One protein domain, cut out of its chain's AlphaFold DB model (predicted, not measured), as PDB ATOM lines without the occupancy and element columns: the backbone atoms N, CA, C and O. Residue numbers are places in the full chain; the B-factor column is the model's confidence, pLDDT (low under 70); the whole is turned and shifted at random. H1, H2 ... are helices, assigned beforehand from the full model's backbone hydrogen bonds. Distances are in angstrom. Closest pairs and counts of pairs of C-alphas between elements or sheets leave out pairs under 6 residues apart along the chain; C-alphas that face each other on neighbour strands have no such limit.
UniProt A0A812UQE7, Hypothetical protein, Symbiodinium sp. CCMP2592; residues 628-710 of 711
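This is residues 628 to 710 of the 711 residues of the protein "Hypothetical protein" of Symbiodinium sp. CCMP2592 (UniProt A0A812UQE7). H2 runs between short H1 and long H4, with H3 slanting across it; contacts are few, and residues 683 to 692 stick out. The printed part has 83 residues with four named helices, H1 to H4, and no named strand: all helix. It is compact, radius of gyration of the C-alphas 13.2 A, spanning 38 by 29 by 19 A.

H4, residues 690 to 708, 27.9 A long, ends at C-alpha 708 (17.736, 43.736, -38.549). H2 is residues 640 to 656, 24.1 A; H3, 668 to 678, 15.4 A; H1, 628 to 633, 9.0 A, from C-alpha 628 (39.567, 42.716, -40.212).

H4 is close to H2 but not clearly touching, closest C-alphas Val 656 and Ala 701, 7.5 A. H2, by residues 649 to 653 alone, only just touches H3, with 3 pairs of C-alphas within 8 A, closest Cys 649 and Ala 677, 6.3 A, opposite ways at a steep tilt of 47 degrees. H1 and H4 are apart. Every O i to N i+4 pair is within hydrogen-bond range in H2 and H3, 13 of 15 in H4, 1 of 2 in H1.

The printed part has no cut. Links H2 to H3 and H3 to H4 are long. In the printed part 33 residues have pLDDT under 70, among them residues 682 to 710.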
ATOM      1  N   LEU A 628      38.424  42.656 -39.283       62.06
ATOM      2  CA  LEU A 628      39.567  42.716 -40.212       62.06
ATOM      3  C   LEU A 628      40.542  41.540 -40.070       62.06
ATOM      4  O   LEU A 628      41.113  41.083 -41.061       62.06
ATOM      5  N   THR A 629      40.757  41.055 -38.847       71.62
ATOM      6  CA  THR A 629      41.641  39.907 -38.592       71.62
ATOM      7  C   THR A 629      41.004  38.589 -39.038       71.62
ATOM      8  O   THR A 629      41.713  37.721 -39.548       71.62
ATOM      9  N   PHE A 630      39.679  38.470 -38.920       73.50
ATOM     10  CA  PHE A 630      38.903  37.308 -39.345       73.50
ATOM     11  C   PHE A 630      38.833  37.213 -40.874       73.50
ATOM     12  O   PHE A 630      39.360  36.273 -41.469       73.50
ATOM     13  N   ALA A 631      38.323  38.251 -41.541       74.00
ATOM     14  CA  ALA A 631      38.141  38.247 -42.993       74.00
ATOM     15  C   ALA A 631      39.468  38.215 -43.789       74.00
ATOM     16  O   ALA A 631      39.482  37.913 -44.982       74.00
ATOM     17  N   ARG A 632      40.615  38.467 -43.139       78.75
ATOM     18  CA  ARG A 632      41.952  38.196 -43.705       78.75
ATOM     19  C   ARG A 632      42.329  36.712 -43.710       78.75
ATOM     20  O   ARG A 632      43.074  36.316 -44.603       78.75
ATOM     21  N   ARG A 633      41.860  35.908 -42.746       80.00
ATOM     22  CA  ARG A 633      42.099  34.450 -42.703       80.00
ATOM     23  C   ARG A 633      41.327  33.736 -43.813       80.00
ATOM     24  O   ARG A 633      41.906  32.896 -44.492       80.00
ATOM     25  N   TYR A 634      40.083  34.153 -44.048       78.31
ATOM     26  CA  TYR A 634      39.174  33.577 -45.047       78.31
ATOM     27  C   TYR A 634      39.229  34.272 -46.420       78.31
ATOM     28  O   TYR A 634      38.387  34.018 -47.274       78.31
ATOM     29  N   ARG A 635      40.231  35.130 -46.672       83.31
ATOM     30  CA  ARG A 635      40.416  35.776 -47.982       83.31
ATOM     31  C   ARG A 635      40.595  34.702 -49.070       83.31
ATOM     32  O   ARG A 635      41.621  34.012 -49.045       83.31
ATOM     33  N   PRO A 636      39.681  34.586 -50.053       79.62
ATOM     34  CA  PRO A 636      39.771  33.553 -51.073       79.62
ATOM     35  C   PRO A 636      41.042  33.737 -51.909       79.62
ATOM     36  O   PRO A 636      41.377  34.843 -52.334       79.62
ATOM     37  N   ARG A 637      41.746  32.633 -52.184       76.94
ATOM     38  CA  ARG A 637      42.967  32.611 -53.018       76.94
ATOM     39  C   ARG A 637      42.683  32.611 -54.528       76.94
ATOM     40  O   ARG A 637      43.553  32.239 -55.309       76.94
ATOM     41  N   GLY A 638      41.475  33.012 -54.924       73.81
ATOM     42  CA  GLY A 638      41.072  33.150 -56.319       73.81
ATOM     43  C   GLY A 638      41.668  34.382 -57.003       73.81
ATOM     44  O   GLY A 638      42.508  35.099 -56.443       73.81
ATOM     45  N   ASP A 639      41.198  34.625 -58.222       81.31
ATOM     46  CA  ASP A 639      41.648  35.713 -59.086       81.31
ATOM     47  C   ASP A 639      41.514  37.104 -58.443       81.31
ATOM     48  O   ASP A 639      40.740  37.350 -57.513       81.31
ATOM     49  N   ASN A 640      42.232  38.077 -59.014       82.62
ATOM     50  CA  ASN A 640      42.196  39.480 -58.582       82.62
ATOM     51  C   ASN A 640      40.772  40.071 -58.499       82.62
ATOM     52  O   ASN A 640      40.570  41.055 -57.794       82.62
ATOM     53  N   TYR A 641      39.797  39.503 -59.217       83.69
ATOM     54  CA  TYR A 641      38.395  39.902 -59.129       83.69
ATOM     55  C   TYR A 641      37.718  39.406 -57.841       83.69
ATOM     56  O   TYR A 641      37.195  40.229 -57.094       83.69
ATOM     57  N   THR A 642      37.804  38.109 -57.514       80.25
ATOM     58  CA  THR A 642      37.211  37.554 -56.279       80.25
ATOM     59  C   THR A 642      37.822  38.183 -55.031       80.25
ATOM     60  O   THR A 642      37.125  38.431 -54.053       80.25
ATOM     61  N   GLN A 643      39.117  38.517 -55.073       83.12
ATOM     62  CA  GLN A 643      39.773  39.225 -53.971       83.12
ATOM     63  C   GLN A 643      39.268  40.664 -53.800       83.12
ATOM     64  O   GLN A 643      39.095  41.102 -52.669       83.12
ATOM     65  N   LYS A 644      38.997  41.385 -54.898       85.31
ATOM     66  CA  LYS A 644      38.418  42.737 -54.849       85.31
ATOM     67  C   LYS A 644      36.957  42.731 -54.407       85.31
ATOM     68  O   LYS A 644      36.556  43.634 -53.682       85.31
ATOM     69  N   LEU A 645      36.181  41.722 -54.810       85.56
ATOM     70  CA  LEU A 645      34.813  41.527 -54.327       85.56
ATOM     71  C   LEU A 645      34.817  41.288 -52.810       85.56
ATOM     72  O   LEU A 645      34.129  41.993 -52.083       85.56
ATOM     73  N   TRP A 646      35.686  40.393 -52.326       88.56
ATOM     74  CA  TRP A 646      35.871  40.125 -50.897       88.56
ATOM     75  C   TRP A 646      36.326  41.364 -50.104       88.56
ATOM     76  O   TRP A 646      35.777  41.662 -49.046       88.56
ATOM     77  N   GLU A 647      37.289  42.135 -50.623       88.38
ATOM     78  CA  GLU A 647      37.688  43.426 -50.038       88.38
ATOM     79  C   GLU A 647      36.523  44.435 -50.008       88.38
ATOM     80  O   GLU A 647      36.373  45.161 -49.026       88.38
ATOM     81  N   GLY A 648      35.665  44.435 -51.034       89.56
ATOM     82  CA  GLY A 648      34.426  45.214 -51.083       89.56
ATOM     83  C   GLY A 648      33.414  44.800 -50.013       89.56
ATOM     84  O   GLY A 648      32.919  45.664 -49.293       89.56
ATOM     85  N   CYS A 649      33.165  43.498 -49.838       86.88
ATOM     86  CA  CYS A 649      32.284  42.970 -48.790       86.88
ATOM     87  C   CYS A 649      32.782  43.340 -47.384       86.88
ATOM     88  O   CYS A 649      31.989  43.770 -46.553       86.88
ATOM     89  N   ILE A 650      34.096  43.264 -47.125       89.00
ATOM     90  CA  ILE A 650      34.690  43.704 -45.847       89.00
ATOM     91  C   ILE A 650      34.444  45.199 -45.602       89.00
ATOM     92  O   ILE A 650      34.119  45.590 -44.481       89.00
ATOM     93  N   LEU A 651      34.620  46.042 -46.623       87.31
ATOM     94  CA  LEU A 651      34.402  47.486 -46.503       87.31
ATOM     95  C   LEU A 651      32.921  47.828 -46.304       87.31
ATOM     96  O   LEU A 651      32.613  48.669 -45.465       87.31
ATOM     97  N   ALA A 652      32.016  47.157 -47.020       85.12
ATOM     98  CA  ALA A 652      30.576  47.332 -46.857       85.12
ATOM     99  C   ALA A 652      30.114  46.896 -45.458       85.12
ATOM    100  O   ALA A 652      29.502  47.691 -44.754       85.12
ATOM    101  N   PHE A 653      30.506  45.701 -44.998       88.25
ATOM    102  CA  PHE A 653      30.191  45.217 -43.649       88.25
ATOM    103  C   PHE A 653      30.719  46.165 -42.563       88.25
ATOM    104  O   PHE A 653      30.004  46.500 -41.623       88.25
ATOM    105  N   LYS A 654      31.955  46.663 -42.714       84.88
ATOM    106  CA  LYS A 654      32.545  47.628 -41.776       84.88
ATOM    107  C   LYS A 654      31.777  48.955 -41.728       84.88
ATOM    108  O   LYS A 654      31.670  49.543 -40.659       84.88
ATOM    109  N   ASN A 655      31.311  49.450 -42.871       85.31
ATOM    110  CA  ASN A 655      30.673  50.763 -42.957       85.31
ATOM    111  C   ASN A 655      29.171  50.731 -42.644       85.31
ATOM    112  O   ASN A 655      28.628  51.775 -42.306       85.31
ATOM    113  N   VAL A 656      28.519  49.573 -42.803       83.25
ATOM    114  CA  VAL A 656      27.071  49.411 -42.620       83.25
ATOM    115  C   VAL A 656      26.749  48.665 -41.327       83.25
ATOM    116  O   VAL A 656      25.964  49.166 -40.546       83.25
ATOM    117  N   ILE A 657      27.351  47.499 -41.065       79.81
ATOM    118  CA  ILE A 657      26.894  46.590 -39.992       79.81
ATOM    119  C   ILE A 657      27.682  46.767 -38.688       79.81
ATOM    120  O   ILE A 657      27.105  46.706 -37.606       79.81
ATOM    121  N   VAL A 658      28.989  47.054 -38.749       80.50
ATOM    122  CA  VAL A 658      29.827  47.205 -37.535       80.50
ATOM    123  C   VAL A 658      29.401  48.385 -36.642       80.50
ATOM    124  O   VAL A 658      29.742  48.401 -35.464       80.50
ATOM    125  N   SER A 659      28.628  49.345 -37.155       81.94
ATOM    126  CA  SER A 659      27.992  50.410 -36.363       81.94
ATOM    127  C   SER A 659      26.774  49.961 -35.548       81.94
ATOM    128  O   SER A 659      26.439  50.647 -34.586       81.94
ATOM    129  N   HIS A 660      26.130  48.848 -35.911       79.31
ATOM    130  CA  HIS A 660      24.934  48.315 -35.238       79.31
ATOM    131  C   HIS A 660      25.222  47.067 -34.389       79.31
ATOM    132  O   HIS A 660      24.373  46.644 -33.614       79.31
ATOM    133  N   LEU A 661      26.419  46.484 -34.501       78.62
ATOM    134  CA  LEU A 661      26.838  45.347 -33.683       78.62
ATOM    135  C   LEU A 661      27.221  45.777 -32.261       78.62
ATOM    136  O   LEU A 661      28.065  46.657 -32.068       78.62
ATOM    137  N   GLU A 662      26.653  45.100 -31.262       79.50
ATOM    138  CA  GLU A 662      26.971  45.359 -29.859       79.50
ATOM    139  C   GLU A 662      28.444  45.036 -29.512       79.50
ATOM    140  O   GLU A 662      28.987  44.016 -29.958       79.50
ATOM    141  N   PRO A 663      29.120  45.852 -28.673       75.00
ATOM    142  CA  PRO A 663      30.505  45.606 -28.270       75.00
ATOM    143  C   PRO A 663      30.682  44.336 -27.411       75.00
ATOM    144  O   PRO A 663      30.712  44.391 -26.184       75.00
ATOM    145  N   GLY A 664      30.884  43.184 -28.053       71.75
ATOM    146  CA  GLY A 664      31.220  41.922 -27.375       71.75
ATOM    147  C   GLY A 664      30.905  40.648 -28.165       71.75
ATOM    148  O   GLY A 664      31.525  39.613 -27.924       71.75
ATOM    149  N   SER A 665      30.010  40.721 -29.148       69.31
ATOM    150  CA  SER A 665      29.418  39.575 -29.856       69.31
ATOM    151  C   SER A 665      30.294  38.991 -30.986       69.31
ATOM    152  O   SER A 665      29.850  38.815 -32.118       69.31
ATOM    153  N   GLN A 666      31.560  38.658 -30.697       64.06
ATOM    154  CA  GLN A 666      32.539  38.219 -31.717       64.06
ATOM    155  C   GLN A 666      32.106  36.989 -32.538       64.06
ATOM    156  O   GLN A 666      32.495  36.877 -33.701       64.06
ATOM    157  N   SER A 667      31.332  36.074 -31.946       67.06
ATOM    158  CA  SER A 667      30.803  34.874 -32.606       67.06
ATOM    159  C   SER A 667      29.565  35.164 -33.460       67.06
ATOM    160  O   SER A 667      29.524  34.735 -34.610       67.06
ATOM    161  N   ALA A 668      28.597  35.933 -32.948       70.31
ATOM    162  CA  ALA A 668      27.402  36.320 -33.706       70.31
ATOM    163  C   ALA A 668      27.793  37.115 -34.958       70.31
ATOM    164  O   ALA A 668      27.514  36.694 -36.078       70.31
ATOM    165  N   ALA A 669      28.622  38.146 -34.773       74.19
ATOM    166  CA  ALA A 669      29.108  38.979 -35.860       74.19
ATOM    167  C   ALA A 669      29.892  38.186 -36.931       74.19
ATOM    168  O   ALA A 669      29.951  38.597 -38.093       74.19
ATOM    169  N   GLN A 670      30.498  37.044 -36.576       75.94
ATOM    170  CA  GLN A 670      31.133  36.140 -37.541       75.94
ATOM    171  C   GLN A 670      30.104  35.427 -38.427       75.94
ATOM    172  O   GLN A 670      30.350  35.311 -39.630       75.94
ATOM    173  N   SER A 671      28.975  34.981 -37.865       79.19
ATOM    174  CA  SER A 671      27.850  34.465 -38.658       79.19
ATOM    175  C   SER A 671      27.289  35.571 -39.543       79.19
ATOM    176  O   SER A 671      27.283  35.421 -40.762       79.19
ATOM    177  N   ASP A 672      26.983  36.733 -38.958       80.69
ATOM    178  CA  ASP A 672      26.425  37.888 -39.668       80.69
ATOM    179  C   ASP A 672      27.316  38.323 -40.838       80.69
ATOM    180  O   ASP A 672      26.822  38.669 -41.910       80.69
ATOM    181  N   PHE A 673      28.645  38.265 -40.683       86.25
ATOM    182  CA  PHE A 673      29.580  38.544 -41.773       86.25
ATOM    183  C   PHE A 673      29.480  37.525 -42.914       86.25
ATOM    184  O   PHE A 673      29.550  37.919 -44.080       86.25
ATOM    185  N   PHE A 674      29.329  36.233 -42.616       82.38
ATOM    186  CA  PHE A 674      29.144  35.221 -43.655       82.38
ATOM    187  C   PHE A 674      27.763  35.299 -44.296       82.38
ATOM    188  O   PHE A 674      27.678  35.178 -45.513       82.38
ATOM    189  N   ASP A 675      26.706  35.540 -43.529       81.12
ATOM    190  CA  ASP A 675      25.342  35.649 -44.047       81.12
ATOM    191  C   ASP A 675      25.148  36.929 -44.871       81.12
ATOM    192  O   ASP A 675      24.518  36.896 -45.930       81.12
ATOM    193  N   PHE A 676      25.828  38.017 -44.500       84.00
ATOM    194  CA  PHE A 676      26.027  39.187 -45.354       84.00
ATOM    195  C   PHE A 676      26.845  38.840 -46.612       84.00
ATOM    196  O   PHE A 676      26.419  39.131 -47.725       84.00
ATOM    197  N   ALA A 677      28.002  38.179 -46.488       82.06
ATOM    198  CA  ALA A 677      28.855  37.855 -47.639       82.06
ATOM    199  C   ALA A 677      28.180  36.908 -48.655       82.06
ATOM    200  O   ALA A 677      28.354  37.098 -49.861       82.06
ATOM    201  N   LYS A 678      27.373  35.941 -48.192       79.06
ATOM    202  CA  LYS A 678      26.565  35.033 -49.029       79.06
ATOM    203  C   LYS A 678      25.606  35.799 -49.950       79.06
ATOM    204  O   LYS A 678      25.398  35.369 -51.078       79.06
ATOM    205  N   GLN A 679      25.088  36.960 -49.535       78.00
ATOM    206  CA  GLN A 679      24.194  37.786 -50.364       78.00
ATOM    207  C   GLN A 679      24.899  38.445 -51.568       78.00
ATOM    208  O   GLN A 679      24.230  38.857 -52.515       78.00
ATOM    209  N   PHE A 680      26.236  38.549 -51.563       72.12
ATOM    210  CA  PHE A 680      27.010  39.206 -52.630       72.12
ATOM    211  C   PHE A 680      27.873  38.258 -53.466       72.12
ATOM    212  O   PHE A 680      28.450  38.691 -54.467       72.12
ATOM    213  N   ILE A 681      27.980  36.987 -53.076       72.31
ATOM    214  CA  ILE A 681      28.682  35.952 -53.840       72.31
ATOM    215  C   ILE A 681      27.615  35.129 -54.578       72.31
ATOM    216  O   ILE A 681      27.031  34.229 -53.977       72.31
ATOM    217  N   PRO A 682      27.317  35.416 -55.861       62.16
ATOM    218  CA  PRO A 682      26.387  34.591 -56.621       62.16
ATOM    219  C   PRO A 682      26.962  33.181 -56.795       62.16
ATOM    220  O   PRO A 682      28.116  33.023 -57.188       62.16
ATOM    221  N   ASN A 683      26.136  32.160 -56.560       54.09
ATOM    222  CA  ASN A 683      26.524  30.751 -56.698       54.09
ATOM    223  C   ASN A 683      26.650  30.273 -58.165       54.09
ATOM    224  O   ASN A 683      26.993  29.115 -58.390       54.09
ATOM    225  N   ASP A 684      26.406  31.142 -59.153       44.44
ATOM    226  CA  ASP A 684      26.420  30.814 -60.585       44.44
ATOM    227  C   ASP A 684      27.627  31.396 -61.340       44.44
ATOM    228  O   ASP A 684      27.916  32.593 -61.280       44.44
ATOM    229  N   GLU A 685      28.274  30.572 -62.173       48.12
ATOM    230  CA  GLU A 685      29.448  30.945 -62.992       48.12
ATOM    231  C   GLU A 685      29.153  31.942 -64.146       48.12
ATOM    232  O   GLU A 685      30.045  32.238 -64.945       48.12
ATOM    233  N   LYS A 686      27.919  32.454 -64.300       46.78
ATOM    234  CA  LYS A 686      27.473  33.143 -65.532       46.78
ATOM    235  C   LYS A 686      26.659  34.433 -65.332       46.78
ATOM    236  O   LYS A 686      25.573  34.567 -65.886       46.78
ATOM    237  N   VAL A 687      27.219  35.447 -64.663       44.59
ATOM    238  CA  VAL A 687      26.704  36.835 -64.766       44.59
ATOM    239  C   VAL A 687      27.835  37.837 -65.021       44.59
ATOM    240  O   VAL A 687      28.665  38.103 -64.156       44.59
ATOM    241  N   SER A 688      27.851  38.436 -66.218       47.19
ATOM    242  CA  SER A 688      28.894  39.373 -66.667       47.19
ATOM    243  C   SER A 688      28.358  40.790 -66.938       47.19
ATOM    244  O   SER A 688      28.397  41.272 -68.070       47.19
ATOM    245  N   THR A 689      27.934  41.511 -65.896       47.69
ATOM    246  CA  THR A 689      27.675  42.968 -65.967       47.69
ATOM    247  C   THR A 689      28.104  43.690 -64.683       47.69
ATOM    248  O   THR A 689      27.424  43.692 -63.659       47.69
ATOM    249  N   ARG A 690      29.260  44.371 -64.743       47.69
ATOM    250  CA  ARG A 690      29.951  44.962 -63.572       47.69
ATOM    251  C   ARG A 690      29.190  46.085 -62.850       47.69
ATOM    252  O   ARG A 690      29.491  46.359 -61.694       47.69
ATOM    253  N   VAL A 691      28.245  46.749 -63.519       41.62
ATOM    254  CA  VAL A 691      27.516  47.913 -62.973       41.62
ATOM    255  C   VAL A 691      26.261  47.498 -62.198       41.62
ATOM    256  O   VAL A 691      25.893  48.165 -61.232       41.62
ATOM    257  N   ALA A 692      25.633  46.374 -62.565       47.44
ATOM    258  CA  ALA A 692      24.440  45.876 -61.880       47.44
ATOM    259  C   ALA A 692      24.778  45.409 -60.453       47.44
ATOM    260  O   ALA A 692      24.076  45.760 -59.506       47.44
ATOM    261  N   MET A 693      25.911  44.708 -60.290       52.66
ATOM    262  CA  MET A 693      26.360  44.201 -58.990       52.66
ATOM    263  C   MET A 693      26.544  45.311 -57.951       52.66
ATOM    264  O   MET A 693      26.018  45.175 -56.861       52.66
ATOM    265  N   PHE A 694      27.195  46.439 -58.266       46.44
ATOM    266  CA  PHE A 694      27.409  47.501 -57.265       46.44
ATOM    267  C   PHE A 694      26.104  48.141 -56.762       46.44
ATOM    268  O   PHE A 694      25.982  48.418 -55.570       46.44
ATOM    269  N   LYS A 695      25.107  48.332 -57.641       47.78
ATOM    270  CA  LYS A 695      23.774  48.794 -57.219       47.78
ATOM    271  C   LYS A 695      23.035  47.724 -56.412       47.78
ATOM    272  O   LYS A 695      22.462  48.049 -55.378       47.78
ATOM    273  N   SER A 696      23.109  46.459 -56.831       54.41
ATOM    274  CA  SER A 696      22.540  45.331 -56.083       54.41
ATOM    275  C   SER A 696      23.185  45.168 -54.703       54.41
ATOM    276  O   SER A 696      22.481  44.882 -53.741       54.41
ATOM    277  N   CYS A 697      24.494  45.414 -54.578       49.75
ATOM    278  CA  CYS A 697      25.211  45.363 -53.307       49.75
ATOM    279  C   CYS A 697      24.680  46.410 -52.321       49.75
ATOM    280  O   CYS A 697      24.401  46.091 -51.171       49.75
ATOM    281  N   SER A 698      24.494  47.651 -52.783       50.38
ATOM    282  CA  SER A 698      23.936  48.718 -51.946       50.38
ATOM    283  C   SER A 698      22.476  48.458 -51.558       50.38
ATOM    284  O   SER A 698      22.083  48.798 -50.448       50.38
ATOM    285  N   LEU A 699      21.678  47.864 -52.453       58.00
ATOM    286  CA  LEU A 699      20.257  47.602 -52.206       58.00
ATOM    287  C   LEU A 699      20.036  46.414 -51.255       58.00
ATOM    288  O   LEU A 699      19.163  46.475 -50.397       58.00
ATOM    289  N   ALA A 700      20.829  45.346 -51.381       61.50
ATOM    290  CA  ALA A 700      20.767  44.210 -50.462       61.50
ATOM    291  C   ALA A 700      21.314  44.574 -49.072       61.50
ATOM    292  O   ALA A 700      20.709  44.194 -48.077       61.50
ATOM    293  N   ALA A 701      22.368  45.399 -48.986       56.56
ATOM    294  CA  ALA A 701      22.830  45.934 -47.704       56.56
ATOM    295  C   ALA A 701      21.748  46.769 -46.991       56.56
ATOM    296  O   ALA A 701      21.572  46.612 -45.788       56.56
ATOM    297  N   ALA A 702      20.990  47.600 -47.721       63.78
ATOM    298  CA  ALA A 702      19.868  48.352 -47.153       63.78
ATOM    299  C   ALA A 702      18.750  47.426 -46.636       63.78
ATOM    300  O   ALA A 702      18.338  47.553 -45.490       63.78
ATOM    301  N   ARG A 703      18.329  46.435 -47.436       65.75
ATOM    302  CA  ARG A 703      17.305  45.451 -47.030       65.75
ATOM    303  C   ARG A 703      17.720  44.603 -45.829       65.75
ATOM    304  O   ARG A 703      16.877  44.250 -45.013       65.75
ATOM    305  N   PHE A 704      19.002  44.263 -45.715       61.38
ATOM    306  CA  PHE A 704      19.507  43.519 -44.561       61.38
ATOM    307  C   PHE A 704      19.454  44.362 -43.278       61.38
ATOM    308  O   PHE A 704      19.072  43.837 -42.239       61.38
ATOM    309  N   VAL A 705      19.740  45.669 -43.357       62.12
ATOM    310  CA  VAL A 705      19.530  46.597 -42.230       62.12
ATOM    311  C   VAL A 705      18.043  46.716 -41.889       62.12
ATOM    312  O   VAL A 705      17.698  46.533 -40.730       62.12
ATOM    313  N   GLU A 706      17.150  46.890 -42.872       66.00
ATOM    314  CA  GLU A 706      15.691  46.887 -42.634       66.00
ATOM    315  C   GLU A 706      15.203  45.585 -41.969       66.00
ATOM    316  O   GLU A 706      14.271  45.614 -41.173       66.00
ATOM    317  N   THR A 707      15.835  44.444 -42.269       64.38
ATOM    318  CA  THR A 707      15.503  43.146 -41.650       64.38
ATOM    319  C   THR A 707      16.014  43.060 -40.206       64.38
ATOM    320  O   THR A 707      15.328  42.501 -39.360       64.38
ATOM    321  N   LEU A 708      17.186  43.636 -39.908       57.69
ATOM    322  CA  LEU A 708      17.736  43.736 -38.549       57.69
ATOM    323  C   LEU A 708      17.048  44.805 -37.684       57.69
ATOM    324  O   LEU A 708      17.132  44.729 -36.468       57.69
ATOM    325  N   GLU A 709      16.379  45.795 -38.280       67.44
ATOM    326  CA  GLU A 709      15.533  46.761 -37.557       67.44
ATOM    327  C   GLU A 709      14.114  46.221 -37.280       67.44
ATOM    328  O   GLU A 709      13.373  46.807 -36.490       67.44
ATOM    329  N   GLN A 710      13.723  45.118 -37.932       66.50
ATOM    330  CA  GLN A 710      12.431  44.438 -37.752       66.50
ATOM    331  C   GLN A 710      12.495  43.217 -36.819       66.50
ATOM    332  O   GLN A 710      11.439  42.680 -36.474       66.50
TER     333      GLN A 710